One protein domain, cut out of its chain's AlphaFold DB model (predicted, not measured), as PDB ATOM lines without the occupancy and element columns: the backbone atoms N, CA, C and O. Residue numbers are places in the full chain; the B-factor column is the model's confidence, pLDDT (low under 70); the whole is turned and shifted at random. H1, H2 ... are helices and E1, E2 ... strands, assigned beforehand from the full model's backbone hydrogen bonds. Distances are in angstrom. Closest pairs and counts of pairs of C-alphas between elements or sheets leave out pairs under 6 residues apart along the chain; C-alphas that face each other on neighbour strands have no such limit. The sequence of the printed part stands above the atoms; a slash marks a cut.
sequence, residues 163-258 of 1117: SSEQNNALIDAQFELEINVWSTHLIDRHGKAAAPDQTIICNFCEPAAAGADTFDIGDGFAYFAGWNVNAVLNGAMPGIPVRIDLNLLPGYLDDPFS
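Overview. This is residues 163 to 258 of the 1117 residues of the protein "Outer membrane autotransporter protein" of Paenochrobactrum gallinarii (UniProt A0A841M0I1). This domain has little regular structure: three two-stranded sheets set among loops, with E1, E2, E3 and E4 side by side in a row, and E5 with E6 making an arm that ends at one short helix, H1. The 96 printed residues, 35 in named elements, run E1 E2 E3 E4 E5 H1 E6, mostly strand; E1-E2 and E5-E6 are antiparallel, E3-E4 parallel. The whole is compact, radius of gyration of the C-alphas 13.4 A, spanning 41 by 30 by 21 A.

Arrangement. E1, residues 163 to 167, and E2, residues 170 to 175, form an antiparallel hairpin; N 165 and O 172 are 2.9 A apart. The closest C-alphas of E2 and E3, residues 199 to 202, are Gln 174 and Thr 199, 4.5 A. E4, residues 214 to 218, is parallel to E3; N 215 and O 199 are 2.8 A apart. E5, residues 221 to 224, is antiparallel to E6, residues 240 to 243; N 224 and O 240 are 2.8 A apart. In H1, residues 227 to 233, every O i to N i+4 pair is within hydrogen-bond range.

Along the chain. E2 spans 16.5 A and E1 13.0 A; C-alpha 163 is at (-19.856, 39.743, -34.510), C-alpha 243 at (-10.908, 47.799, -26.732).

Size, cuts and confidence. The printed part has no cut; links E2 to E3 and E3 to E4 are long, and residues 245 to 253 have pLDDT under 70.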
ATOM      1  N   SER A 163     -20.330  40.661 -33.479       88.19
ATOM      2  CA  SER A 163     -19.856  39.743 -34.510       88.19
ATOM      3  C   SER A 163     -18.638  40.357 -35.202       88.19
ATOM      4  O   SER A 163     -18.684  41.530 -35.585       88.19
ATOM      5  N   SER A 164     -17.554  39.595 -35.364       85.12
ATOM      6  CA  SER A 164     -16.356  40.068 -36.067       85.12
ATOM      7  C   SER A 164     -15.614  38.977 -36.840       85.12
ATOM      8  O   SER A 164     -15.433  37.870 -36.336       85.12
ATOM      9  N   GLU A 165     -15.114  39.319 -38.031       82.31
ATOM     10  CA  GLU A 165     -14.282  38.453 -38.879       82.31
ATOM     11  C   GLU A 165     -12.998  39.183 -39.329       82.31
ATOM     12  O   GLU A 165     -13.023  40.358 -39.707       82.31
ATOM     13  N   GLN A 166     -11.851  38.487 -39.329       76.81
ATOM     14  CA  GLN A 166     -10.570  39.065 -39.762       76.81
ATOM     15  C   GLN A 166     -10.394  38.955 -41.286       76.81
ATOM     16  O   GLN A 166     -10.053  37.899 -41.824       76.81
ATOM     17  N   ASN A 167     -10.568  40.071 -41.995       73.88
ATOM     18  CA  ASN A 167     -10.436  40.161 -43.445       73.88
ATOM     19  C   ASN A 167      -9.042  40.685 -43.846       73.88
ATOM     20  O   ASN A 167      -8.786  41.876 -44.012       73.88
ATOM     21  N   ASN A 168      -8.109  39.748 -44.049       74.62
ATOM     22  CA  ASN A 168      -6.677  39.971 -44.312       74.62
ATOM     23  C   ASN A 168      -5.930  40.676 -43.165       74.62
ATOM     24  O   ASN A 168      -5.197  40.032 -42.425       74.62
ATOM     25  N   ALA A 169      -6.071  41.998 -43.074       73.50
ATOM     26  CA  ALA A 169      -5.406  42.875 -42.108       73.50
ATOM     27  C   ALA A 169      -6.346  43.987 -41.600       73.50
ATOM     28  O   ALA A 169      -5.890  44.941 -40.975       73.50
ATOM     29  N   LEU A 170      -7.641  43.871 -41.907       80.62
ATOM     30  CA  LEU A 170      -8.714  44.694 -41.372       80.62
ATOM     31  C   LEU A 170      -9.704  43.790 -40.632       80.62
ATOM     32  O   LEU A 170      -9.839  42.607 -40.957       80.62
ATOM     33  N   ILE A 171     -10.385  44.346 -39.637       83.44
ATOM     34  CA  ILE A 171     -11.456  43.666 -38.907       83.44
ATOM     35  C   ILE A 171     -12.795  44.151 -39.473       83.44
ATOM     36  O   ILE A 171     -13.057  45.353 -39.487       83.44
ATOM     37  N   ASP A 172     -13.640  43.236 -39.944       87.00
ATOM     38  CA  ASP A 172     -15.062  43.536 -40.130       87.00
ATOM     39  C   ASP A 172     -15.756  43.277 -38.788       87.00
ATOM     40  O   ASP A 172     -15.533  42.222 -38.192       87.00
ATOM     41  N   ALA A 173     -16.500  44.251 -38.261       89.31
ATOM     42  CA  ALA A 173     -17.049  44.204 -36.905       89.31
ATOM     43  C   ALA A 173     -18.390  44.946 -36.803       89.31
ATOM     44  O   ALA A 173     -18.513  46.117 -37.181       89.31
ATOM     45  N   GLN A 174     -19.397  44.279 -36.244       92.25
ATOM     46  CA  GLN A 174     -20.760  44.793 -36.133       92.25
ATOM     47  C   GLN A 174     -21.402  44.351 -34.813       92.25
ATOM     48  O   GLN A 174     -21.267  43.200 -34.399       92.25
ATOM     49  N   PHE A 175     -22.136  45.250 -34.159       94.00
ATOM     50  CA  PHE A 175     -22.992  44.872 -33.034       94.00
ATOM     51  C   PHE A 175     -24.130  43.952 -33.499       94.00
ATOM     52  O   PHE A 175     -24.761  44.209 -34.526       94.00
ATOM     53  N   GLU A 176     -24.402  42.896 -32.730       91.69
ATOM     54  CA  GLU A 176     -25.435  41.899 -33.048       91.69
ATOM     55  C   GLU A 176     -26.861  42.499 -33.059       91.69
ATOM     56  O   GLU A 176     -27.089  43.636 -32.642       91.69
ATOM     57  N   LEU A 177     -27.854  41.741 -33.543       90.44
ATOM     58  CA  LEU A 177     -29.267  42.164 -33.556       90.44
ATOM     59  C   LEU A 177     -29.884  42.221 -32.138       90.44
ATOM     60  O   LEU A 177     -30.774  43.034 -31.858       90.44
ATOM     61  N   GLU A 178     -29.359  41.401 -31.228       90.38
ATOM     62  CA  GLU A 178     -29.731  41.314 -29.820       90.38
ATOM     63  C   GLU A 178     -28.507  41.614 -28.939       90.38
ATOM     64  O   GLU A 178     -27.840  40.710 -28.440       90.38
ATOM     65  N   ILE A 179     -28.194  42.898 -28.736       91.75
ATOM     66  CA  ILE A 179     -27.033  43.290 -27.932       91.75
ATOM     67  C   ILE A 179     -27.266  43.041 -26.438       91.75
ATOM     68  O   ILE A 179     -28.302  43.415 -25.877       91.75
ATOM     69  N   ASN A 180     -26.282  42.440 -25.771       92.56
ATOM     70  CA  ASN A 180     -26.324  42.200 -24.333       92.56
ATOM     71  C   ASN A 180     -26.263  43.503 -23.497       92.56
ATOM     72  O   ASN A 180     -25.991  44.600 -23.993       92.56
ATOM     73  N   VAL A 181     -26.512  43.382 -22.192       93.94
ATOM     74  CA  VAL A 181     -26.514  44.507 -21.239       93.94
ATOM     75  C   VAL A 181     -25.196  45.300 -21.209       93.94
ATOM     76  O   VAL A 181     -25.237  46.525 -21.106       93.94
ATOM     77  N   TRP A 182     -24.038  44.648 -21.359       95.12
ATOM     78  CA  TRP A 182     -22.724  45.306 -21.369       95.12
ATOM     79  C   TRP A 182     -22.570  46.202 -22.598       95.12
ATOM     80  O   TRP A 182     -22.251  47.384 -22.461       95.12
ATOM     81  N   SER A 183     -22.929  45.693 -23.780       95.12
ATOM     82  CA  SER A 183     -22.982  46.472 -25.020       95.12
ATOM     83  C   SER A 183     -23.854  47.722 -24.896       95.12
ATOM     84  O   SER A 183     -23.454  48.774 -25.386       95.12
ATOM     85  N   THR A 184     -25.003  47.672 -24.202       95.31
ATOM     86  CA  THR A 184     -25.879  48.860 -24.054       95.31
ATOM     87  C   THR A 184     -25.250  50.030 -23.284       95.31
ATOM     88  O   THR A 184     -25.754  51.151 -23.362       95.31
ATOM     89  N   HIS A 185     -24.145  49.792 -22.570       96.75
ATOM     90  CA  HIS A 185     -23.379  50.809 -21.849       96.75
ATOM     91  C   HIS A 185     -22.158  51.337 -22.616       96.75
ATOM     92  O   HIS A 185     -21.494  52.253 -22.130       96.75
ATOM     93  N   LEU A 186     -21.844  50.796 -23.796       97.06
ATOM     94  CA  LEU A 186     -20.703  51.257 -24.585       97.06
ATOM     95  C   LEU A 186     -21.022  52.566 -25.315       97.06
ATOM     96  O   LEU A 186     -22.041  52.685 -25.999       97.06
ATOM     97  N   ILE A 187     -20.115  53.538 -25.200       96.06
ATOM     98  CA  ILE A 187     -20.109  54.777 -25.981       96.06
ATOM     99  C   ILE A 187     -18.833  54.892 -26.823       96.06
ATOM    100  O   ILE A 187     -17.749  54.488 -26.396       96.06
ATOM    101  N   ASP A 188     -18.971  55.452 -28.023       95.00
ATOM    102  CA  ASP A 188     -17.861  55.725 -28.935       95.00
ATOM    103  C   ASP A 188     -17.076  56.991 -28.533       95.00
ATOM    104  O   ASP A 188     -17.421  57.680 -27.564       95.00
ATOM    105  N   ARG A 189     -16.018  57.340 -29.278       91.06
ATOM    106  CA  ARG A 189     -15.155  58.490 -28.934       91.06
ATOM    107  C   ARG A 189     -15.836  59.862 -29.040       91.06
ATOM    108  O   ARG A 189     -15.264  60.858 -28.601       91.06
ATOM    109  N   HIS A 190     -17.046  59.928 -29.601       91.94
ATOM    110  CA  HIS A 190     -17.888  61.130 -29.674       91.94
ATOM    111  C   HIS A 190     -19.052  61.095 -28.671       91.94
ATOM    112  O   HIS A 190     -19.858  62.028 -28.636       91.94
ATOM    113  N   GLY A 191     -19.154  60.040 -27.857       92.19
ATOM    114  CA  GLY A 191     -20.238  59.828 -26.899       92.19
ATOM    115  C   GLY A 191     -21.512  59.233 -27.511       92.19
ATOM    116  O   GLY A 191     -22.582  59.345 -26.908       92.19
ATOM    117  N   LYS A 192     -21.438  58.626 -28.702       95.00
ATOM    118  CA  LYS A 192     -22.565  57.909 -29.308       95.00
ATOM    119  C   LYS A 192     -22.712  56.537 -28.649       95.00
ATOM    120  O   LYS A 192     -21.755  55.776 -28.624       95.00
ATOM    121  N   ALA A 193     -23.900  56.208 -28.144       95.25
ATOM    122  CA  ALA A 193     -24.172  54.883 -27.587       95.25
ATOM    123  C   ALA A 193     -24.230  53.794 -28.673       95.25
ATOM    124  O   ALA A 193     -24.704  54.048 -29.788       95.25
ATOM    125  N   ALA A 194     -23.788  52.589 -28.309       95.38
ATOM    126  CA  ALA A 194     -23.908  51.396 -29.134       95.38
ATOM    127  C   ALA A 194     -25.381  51.040 -29.404       95.38
ATOM    128  O   ALA A 194     -26.268  51.298 -28.584       95.38
ATOM    129  N   ALA A 195     -25.646  50.442 -30.563       94.38
ATOM    130  CA  ALA A 195     -26.978  49.995 -30.966       94.38
ATOM    131  C   ALA A 195     -26.901  48.683 -31.770       94.38
ATOM    132  O   ALA A 195     -25.846  48.383 -32.325       94.38
ATOM    133  N   PRO A 196     -28.001  47.917 -31.875       93.56
ATOM    134  CA  PRO A 196     -28.048  46.727 -32.723       93.56
ATOM    135  C   PRO A 196     -27.822  47.035 -34.204       93.56
ATOM    136  O   PRO A 196     -28.195  48.117 -34.662       93.56
ATOM    137  N   ASP A 197     -27.263  46.076 -34.951       92.25
ATOM    138  CA  ASP A 197     -26.956  46.186 -36.395       92.25
ATOM    139  C   ASP A 197     -25.960  47.325 -36.738       92.25
ATOM    140  O   ASP A 197     -25.762  47.680 -37.901       92.25
ATOM    141  N   GLN A 198     -25.297  47.918 -35.740       94.19
ATOM    142  CA  GLN A 198     -24.426  49.084 -35.906       94.19
ATOM    143  C   GLN A 198     -22.988  48.668 -36.259       94.19
ATOM    144  O   GLN A 198     -22.365  47.874 -35.552       94.19
ATOM    145  N   THR A 199     -22.443  49.218 -37.347       93.62
ATOM    146  CA  THR A 199     -21.088  48.905 -37.837       93.62
ATOM    147  C   THR A 199     -20.027  49.615 -36.998       93.62
ATOM    148  O   THR A 199     -20.091  50.833 -36.816       93.62
ATOM    149  N   ILE A 200     -19.020  48.893 -36.519       92.88
ATOM    150  CA  ILE A 200     -17.902  49.467 -35.762       92.88
ATOM    151  C   ILE A 200     -16.847  49.976 -36.752       92.88
ATOM    152  O   ILE A 200     -16.482  49.272 -37.689       92.88
ATOM    153  N   ILE A 201     -16.359  51.208 -36.568       91.19
ATOM    154  CA  ILE A 201     -15.313  51.797 -37.416       91.19
ATOM    155  C   ILE A 201     -14.102  52.250 -36.601       91.19
ATOM    156  O   ILE A 201     -14.215  52.892 -35.557       91.19
ATOM    157  N   CYS A 202     -12.924  51.913 -37.117       89.00
ATOM    158  CA  CYS A 202     -11.622  52.167 -36.518       89.00
ATOM    159  C   CYS A 202     -10.540  52.242 -37.610       89.00
ATOM    160  O   CYS A 202     -10.786  51.886 -38.762       89.00
ATOM    161  N   ASN A 203      -9.327  52.671 -37.258       85.81
ATOM    162  CA  ASN A 203      -8.205  52.837 -38.196       85.81
ATOM    163  C   ASN A 203      -7.757  51.529 -38.885       85.81
ATOM    164  O   ASN A 203      -7.026  51.579 -39.873       85.81
ATOM    165  N   PHE A 204      -8.164  50.381 -38.342       83.38
ATOM    166  CA  PHE A 204      -7.843  49.020 -38.783       83.38
ATOM    167  C   PHE A 204      -9.112  48.161 -38.981       83.38
ATOM    168  O   PHE A 204      -9.047  46.934 -39.004       83.38
ATOM    169  N   CYS A 205     -10.269  48.806 -39.138       85.75
ATOM    170  CA  CYS A 205     -11.545  48.162 -39.441       85.75
ATOM    171  C   CYS A 205     -11.857  48.288 -40.943       85.75
ATOM    172  O   CYS A 205     -11.347  49.192 -41.613       85.75
ATOM    173  N   GLU A 206     -12.714  47.420 -41.481       85.88
ATOM    174  CA  GLU A 206     -13.222  47.582 -42.849       85.88
ATOM    175  C   GLU A 206     -14.057  48.882 -42.988       85.88
ATOM    176  O   GLU A 206     -14.770  49.274 -42.056       85.88
ATOM    177  N   PRO A 207     -13.995  49.610 -44.124       83.50
ATOM    178  CA  PRO A 207     -14.730  50.863 -44.280       83.50
ATOM    179  C   PRO A 207     -16.248  50.643 -44.360       83.50
ATOM    180  O   PRO A 207     -16.751  50.071 -45.329       83.50
ATOM    181  N   ALA A 208     -16.989  51.180 -43.386       84.75
ATOM    182  CA  ALA A 208     -18.446  51.066 -43.338       84.75
ATOM    183  C   ALA A 208     -19.146  51.533 -44.631       84.75
ATOM    184  O   ALA A 208     -18.771  52.522 -45.272       84.75
ATOM    185  N   ALA A 209     -20.223  50.826 -44.987       84.69
ATOM    186  CA  ALA A 209     -21.006  51.106 -46.183       84.69
ATOM    187  C   ALA A 209     -21.613  52.523 -46.165       84.69
ATOM    188  O   ALA A 209     -21.995  53.061 -45.126       84.69
ATOM    189  N   ALA A 210     -21.740  53.137 -47.345       80.31
ATOM    190  CA  ALA A 210     -22.191  54.522 -47.478       80.31
ATOM    191  C   ALA A 210     -23.641  54.720 -46.986       80.31
ATOM    192  O   ALA A 210     -24.596  54.451 -47.717       80.31
ATOM    193  N   GLY A 211     -23.788  55.241 -45.765       80.75
ATOM    194  CA  GLY A 211     -25.075  55.445 -45.093       80.75
ATOM    195  C   GLY A 211     -25.433  54.393 -44.034       80.75
ATOM    196  O   GLY A 211     -26.563  54.420 -43.556       80.75
ATOM    197  N   ALA A 212     -24.507  53.497 -43.674       85.38
ATOM    198  CA  ALA A 212     -24.620  52.659 -42.479       85.38
ATOM    199  C   ALA A 212     -24.639  53.512 -41.195       85.38
ATOM    200  O   ALA A 212     -24.136  54.640 -41.186       85.38
ATOM    201  N   ASP A 213     -25.192  52.968 -40.110       92.31
ATOM    202  CA  ASP A 213     -25.067  53.579 -38.788       92.31
ATOM    203  C   ASP A 213     -23.771  53.096 -38.123       92.31
ATOM    204  O   ASP A 213     -23.564  51.894 -37.969       92.31
ATOM    205  N   THR A 214     -22.882  54.027 -37.763       94.06
ATOM    206  CA  THR A 214     -21.495  53.706 -37.377       94.06
ATOM    207  C   THR A 214     -21.173  54.038 -35.923       94.06
ATOM    208  O   THR A 214     -21.601  55.085 -35.432       94.06
ATOM    209  N   PHE A 215     -20.371  53.201 -35.272       94.94
ATOM    210  CA  PHE A 215     -19.802  53.397 -33.933       94.94
ATOM    211  C   PHE A 215     -18.297  53.675 -34.067       94.94
ATOM    212  O   PHE A 215     -17.552  52.793 -34.494       94.94
ATOM    213  N   ASP A 216     -17.844  54.904 -33.800       93.06
ATOM    214  CA  ASP A 216     -16.484  55.344 -34.146       93.06
ATOM    215  C   ASP A 216     -15.519  55.302 -32.951       93.06
ATOM    216  O   ASP A 216     -15.486  56.202 -32.108       93.06
ATOM    217  N   ILE A 217     -14.689  54.261 -32.914       91.50
ATOM    218  CA  ILE A 217     -13.679  54.032 -31.869       91.50
ATOM    219  C   ILE A 217     -12.274  54.498 -32.281       91.50
ATOM    220  O   ILE A 217     -11.339  54.420 -31.484       91.50
ATOM    221  N   GLY A 218     -12.100  54.985 -33.518       87.69
ATOM    222  CA  GLY A 218     -10.841  55.543 -34.020       87.69
ATOM    223  C   GLY A 218      -9.629  54.625 -33.854       87.69
ATOM    224  O   GLY A 218      -9.434  53.689 -34.625       87.69
ATOM    225  N   ASP A 219      -8.813  54.905 -32.839       80.50
ATOM    226  CA  ASP A 219      -7.569  54.190 -32.532       80.50
ATOM    227  C   ASP A 219      -7.802  52.839 -31.805       80.50
ATOM    228  O   ASP A 219      -6.848  52.140 -31.462       80.50
ATOM    229  N   GLY A 220      -9.071  52.458 -31.600       82.94
ATOM    230  CA  GLY A 220      -9.507  51.132 -31.136       82.94
ATOM    231  C   GLY A 220     -10.272  51.114 -29.808       82.94
ATOM    232  O   GLY A 220     -10.657  50.036 -29.363       82.94
ATOM    233  N   PHE A 221     -10.504  52.270 -29.178       89.19
ATOM    234  CA  PHE A 221     -11.114  52.362 -27.847       89.19
ATOM    235  C   PHE A 221     -12.561  52.861 -27.885       89.19
ATOM    236  O   PHE A 221     -12.861  53.916 -28.447       89.19
ATOM    237  N   ALA A 222     -13.436  52.124 -27.206       93.94
ATOM    238  CA  ALA A 222     -14.728  52.599 -26.728       93.94
ATOM    239  C   ALA A 222     -14.652  52.847 -25.212       93.94
ATOM    240  O   ALA A 222     -13.642  52.548 -24.571       93.94
ATOM    241  N   TYR A 223     -15.730  53.362 -24.621       96.00
ATOM    242  CA  TYR A 223     -15.837  53.520 -23.172       96.00
ATOM    243  C   TYR A 223     -17.115  52.872 -22.644       96.00
ATOM    244  O   TYR A 223     -18.204  53.171 -23.126       96.00
ATOM    245  N   PHE A 224     -17.012  52.034 -21.613       97.50
ATOM    246  CA  PHE A 224     -18.169  51.621 -20.824       97.50
ATOM    247  C   PHE A 224     -18.592  52.786 -19.917       97.50
ATOM    248  O   PHE A 224     -17.823  53.233 -19.057       97.50
ATOM    249  N   ALA A 225     -19.821  53.271 -20.086       96.44
ATOM    250  CA  ALA A 225     -20.380  54.399 -19.355       96.44
ATOM    251  C   ALA A 225     -21.730  54.036 -18.708       96.44
ATOM    252  O   ALA A 225     -22.761  53.881 -19.365       96.44
ATOM    253  N   GLY A 226     -21.743  53.963 -17.378       96.06
ATOM    254  CA  GLY A 226     -22.945  53.748 -16.571       96.06
ATOM    255  C   GLY A 226     -23.041  54.725 -15.394       96.06
ATOM    256  O   GLY A 226     -22.168  55.578 -15.206       96.06
ATOM    257  N   TRP A 227     -24.131  54.673 -14.625       96.94
ATOM    258  CA  TRP A 227     -24.370  55.636 -13.542       96.94
ATOM    259  C   TRP A 227     -23.396  55.435 -12.376       96.94
ATOM    260  O   TRP A 227     -22.847  56.407 -11.853       96.94
ATOM    261  N   ASN A 228     -23.139  54.182 -12.001       97.94
ATOM    262  CA  ASN A 228     -22.170  53.834 -10.973       97.94
ATOM    263  C   ASN A 228     -20.747  54.160 -11.434       97.94
ATOM    264  O   ASN A 228     -19.996  54.757 -10.664       97.94
ATOM    265  N   VAL A 229     -20.387  53.810 -12.674       98.06
ATOM    266  CA  VAL A 229     -19.054  54.077 -13.242       98.06
ATOM    267  C   VAL A 229     -18.741  55.573 -13.247       98.06
ATOM    268  O   VAL A 229     -17.714  55.989 -12.712       98.06
ATOM    269  N   ASN A 230     -19.657  56.405 -13.751       96.75
ATOM    270  CA  ASN A 230     -19.482  57.860 -13.756       96.75
ATOM    271  C   ASN A 230     -19.357  58.450 -12.337       96.75
ATOM    272  O   ASN A 230     -18.604  59.403 -12.130       96.75
ATOM    273  N   ALA A 231     -20.043  57.869 -11.347       96.06
ATOM    274  CA  ALA A 231     -19.943  58.282  -9.946       96.06
ATOM    275  C   ALA A 231     -18.619  57.876  -9.262       96.06
ATOM    276  O   ALA A 231     -18.269  58.473  -8.246       96.06
ATOM    277  N   VAL A 232     -17.891  56.887  -9.796       96.69
ATOM    278  CA  VAL A 232     -16.556  56.478  -9.314       96.69
ATOM    279  C   VAL A 232     -15.447  57.240 -10.031       96.69
ATOM    280  O   VAL A 232     -14.549  57.768  -9.380       96.69
ATOM    281  N   LEU A 233     -15.525  57.347 -11.360       97.00
ATOM    282  CA  LEU A 233     -14.536  58.072 -12.160       97.00
ATOM    283  C   LEU A 233     -14.589  59.589 -11.926       97.00
ATOM    284  O   LEU A 233     -13.590  60.264 -12.147       97.00
ATOM    285  N   ASN A 234     -15.734  60.138 -11.495       94.69
ATOM    286  CA  ASN A 234     -15.897  61.550 -11.117       94.69
ATOM    287  C   ASN A 234     -15.375  62.540 -12.191       94.69
ATOM    288  O   ASN A 234     -14.794  63.582 -11.888       94.69
ATOM    289  N   GLY A 235     -15.556  62.193 -13.471       93.62
ATOM    290  CA  GLY A 235     -15.093  62.989 -14.612       93.62
ATOM    291  C   GLY A 235     -13.594  62.894 -14.936       93.62
ATOM    292  O   GLY A 235     -13.127  63.678 -15.755       93.62
ATOM    293  N   ALA A 236     -12.842  61.963 -14.337       94.62
ATOM    294  CA  ALA A 236     -11.455  61.673 -14.721       94.62
ATOM    295  C   ALA A 236     -11.331  61.123 -16.153       94.62
ATOM    296  O   ALA A 236     -10.381  61.437 -16.863       94.62
ATOM    297  N   MET A 237     -12.305  60.314 -16.578       93.94
ATOM    298  CA  MET A 237     -12.389  59.692 -17.903       93.94
ATOM    299  C   MET A 237     -13.851  59.697 -18.396       93.94
ATOM    300  O   MET A 237     -14.755  59.802 -17.562       93.94
ATOM    301  N   PRO A 238     -14.117  59.559 -19.714       92.06
ATOM    302  CA  PRO A 238     -15.483  59.480 -20.268       92.06
ATOM    303  C   PRO A 238     -16.280  58.241 -19.817       92.06
ATOM    304  O   PRO A 238     -17.506  58.217 -19.898       92.06
ATOM    305  N   GLY A 239     -15.564  57.214 -19.370       95.62
ATOM    306  CA  GLY A 239     -16.033  55.909 -18.928       95.62
ATOM    307  C   GLY A 239     -14.811  55.012 -18.710       95.62
ATOM    308  O   GLY A 239     -13.677  55.492 -18.787       95.62
ATOM    309  N   ILE A 240     -15.015  53.722 -18.457       96.62
ATOM    310  CA  ILE A 240     -13.904  52.758 -18.419       96.62
ATOM    311  C   ILE A 240     -13.504  52.459 -19.864       96.62
ATOM    312  O   ILE A 240     -14.380  52.054 -20.628       96.62
ATOM    313  N   PRO A 241     -12.241  52.657 -20.274       94.62
ATOM    314  CA  PRO A 241     -11.814  52.307 -21.622       94.62
ATOM    315  C   PRO A 241     -11.936  50.793 -21.838       94.62
ATOM    316  O   PRO A 241     -11.575  50.003 -20.966       94.62
ATOM    317  N   VAL A 242     -12.444  50.401 -23.002       92.75
ATOM    318  CA  VAL A 242     -12.524  49.012 -23.477       92.75
ATOM    319  C   VAL A 242     -12.106  48.977 -24.942       92.75
ATOM    320  O   VAL A 242     -12.280  49.969 -25.659       92.75
ATOM    321  N   ARG A 243     -11.555  47.857 -25.413       86.44
ATOM    322  CA  ARG A 243     -10.908  47.799 -26.732       86.44
ATOM    323  C   ARG A 243     -11.414  46.664 -27.608       86.44
ATOM    324  O   ARG A 243     -11.749  45.595 -27.109       86.44
ATOM    325  N   ILE A 244     -11.406  46.887 -28.918       81.44
ATOM    326  CA  ILE A 244     -11.322  45.792 -29.888       81.44
ATOM    327  C   ILE A 244      -9.860  45.322 -29.969       81.44
ATOM    328  O   ILE A 244      -8.949  46.154 -29.933       81.44
ATOM    329  N   ASP A 245      -9.627  44.012 -30.028       69.56
ATOM    330  CA  ASP A 245      -8.272  43.450 -30.001       69.56
ATOM    331  C   ASP A 245      -7.390  43.967 -31.156       69.56
ATOM    332  O   ASP A 245      -7.857  44.326 -32.241       69.56
ATOM    333  N   LEU A 246      -6.088  44.030 -30.883       61.03
ATOM    334  CA  LEU A 246      -5.044  44.548 -31.758       61.03
ATOM    335  C   LEU A 246      -3.898  43.548 -31.995       61.03
ATOM    336  O   LEU A 246      -2.844  43.956 -32.495       61.03
ATOM    337  N   ASN A 247      -4.060  42.270 -31.625       53.97
ATOM    338  CA  ASN A 247      -3.032  41.236 -31.764       53.97
ATOM    339  C   ASN A 247      -2.358  41.255 -33.149       53.97
ATOM    340  O   ASN A 247      -2.957  40.949 -34.179       53.97
ATOM    341  N   LEU A 248      -1.055  41.561 -33.169       45.34
ATOM    342  CA  LEU A 248      -0.243  41.716 -34.387       45.34
ATOM    343  C   LEU A 248       0.103  40.374 -35.076       45.34
ATOM    344  O   LEU A 248       1.055  40.290 -35.855       45.34
ATOM    345  N   LEU A 249      -0.652  39.314 -34.779       46.88
ATOM    346  CA  LEU A 249      -0.470  37.951 -35.270       46.88
ATOM    347  C   LEU A 249      -1.690  37.548 -36.118       46.88
ATOM    348  O   LEU A 249      -2.785  37.412 -35.574       46.88
ATOM    349  N   PRO A 250      -1.538  37.328 -37.439       44.97
ATOM    350  CA  PRO A 250      -2.657  36.947 -38.297       44.97
ATOM    351  C   PRO A 250      -3.303  35.626 -37.858       44.97
ATOM    352  O   PRO A 250      -2.613  34.614 -37.727       44.97
ATOM    353  N   GLY A 251      -4.627  35.621 -37.703       51.44
ATOM    354  CA  GLY A 251      -5.413  34.442 -37.334       51.44
ATOM    355  C   GLY A 251      -5.755  34.299 -35.847       51.44
ATOM    356  O   GLY A 251      -6.303  33.264 -35.481       51.44
ATOM    357  N   TYR A 252      -5.469  35.303 -35.012       56.19
ATOM    358  CA  TYR A 252      -6.039  35.439 -33.666       56.19
ATOM    359  C   TYR A 252      -6.843  36.748 -33.581       56.19
ATOM    360  O   TYR A 252      -6.364  37.801 -34.003       56.19
ATOM    361  N   LEU A 253      -8.068  36.647 -33.065       63.84
ATOM    362  CA  LEU A 253      -8.931  37.747 -32.631       63.84
ATOM    363  C   LEU A 253      -9.457  37.359 -31.246       63.84
ATOM    364  O   LEU A 253     -10.023  36.273 -31.112       63.84
ATOM    365  N   ASP A 254      -9.276  38.227 -30.256       72.69
ATOM    366  CA  ASP A 254     -10.055  38.199 -29.011       72.69
ATOM    367  C   ASP A 254     -11.456  38.817 -29.234       72.69
ATOM    368  O   ASP A 254     -11.674  39.551 -30.208       72.69
ATOM    369  N   ASP A 255     -12.409  38.540 -28.341       79.12
ATOM    370  CA  ASP A 255     -13.791  39.026 -28.451       79.12
ATOM    371  C   ASP A 255     -13.836  40.570 -28.306       79.12
ATOM    372  O   ASP A 255     -13.366  41.119 -27.304       79.12
ATOM    373  N   PRO A 256     -14.408  41.335 -29.261       86.38
ATOM    374  CA  PRO A 256     -14.381  42.796 -29.198       86.38
ATOM    375  C   PRO A 256     -15.015  43.374 -27.923       86.38
ATOM    376  O   PRO A 256     -16.158  43.078 -27.584       86.38
ATOM    377  N   PHE A 257     -14.296  44.273 -27.243       90.19
ATOM    378  CA  PHE A 257     -14.710  44.927 -25.992       90.19
ATOM    379  C   PHE A 257     -14.979  43.969 -24.810       90.19
ATOM    380  O   PHE A 257     -15.734  44.320 -23.894       90.19
ATOM    381  N   SER A 258     -14.346  42.787 -24.804       86.94
ATOM    382  CA  SER A 258     -14.307  41.855 -23.664       86.94
ATOM    383  C   SER A 258     -13.449  42.347 -22.493       86.94
ATOM    384  O   SER A 258     -13.718  42.000 -21.346       86.94
TER     385      SER A 258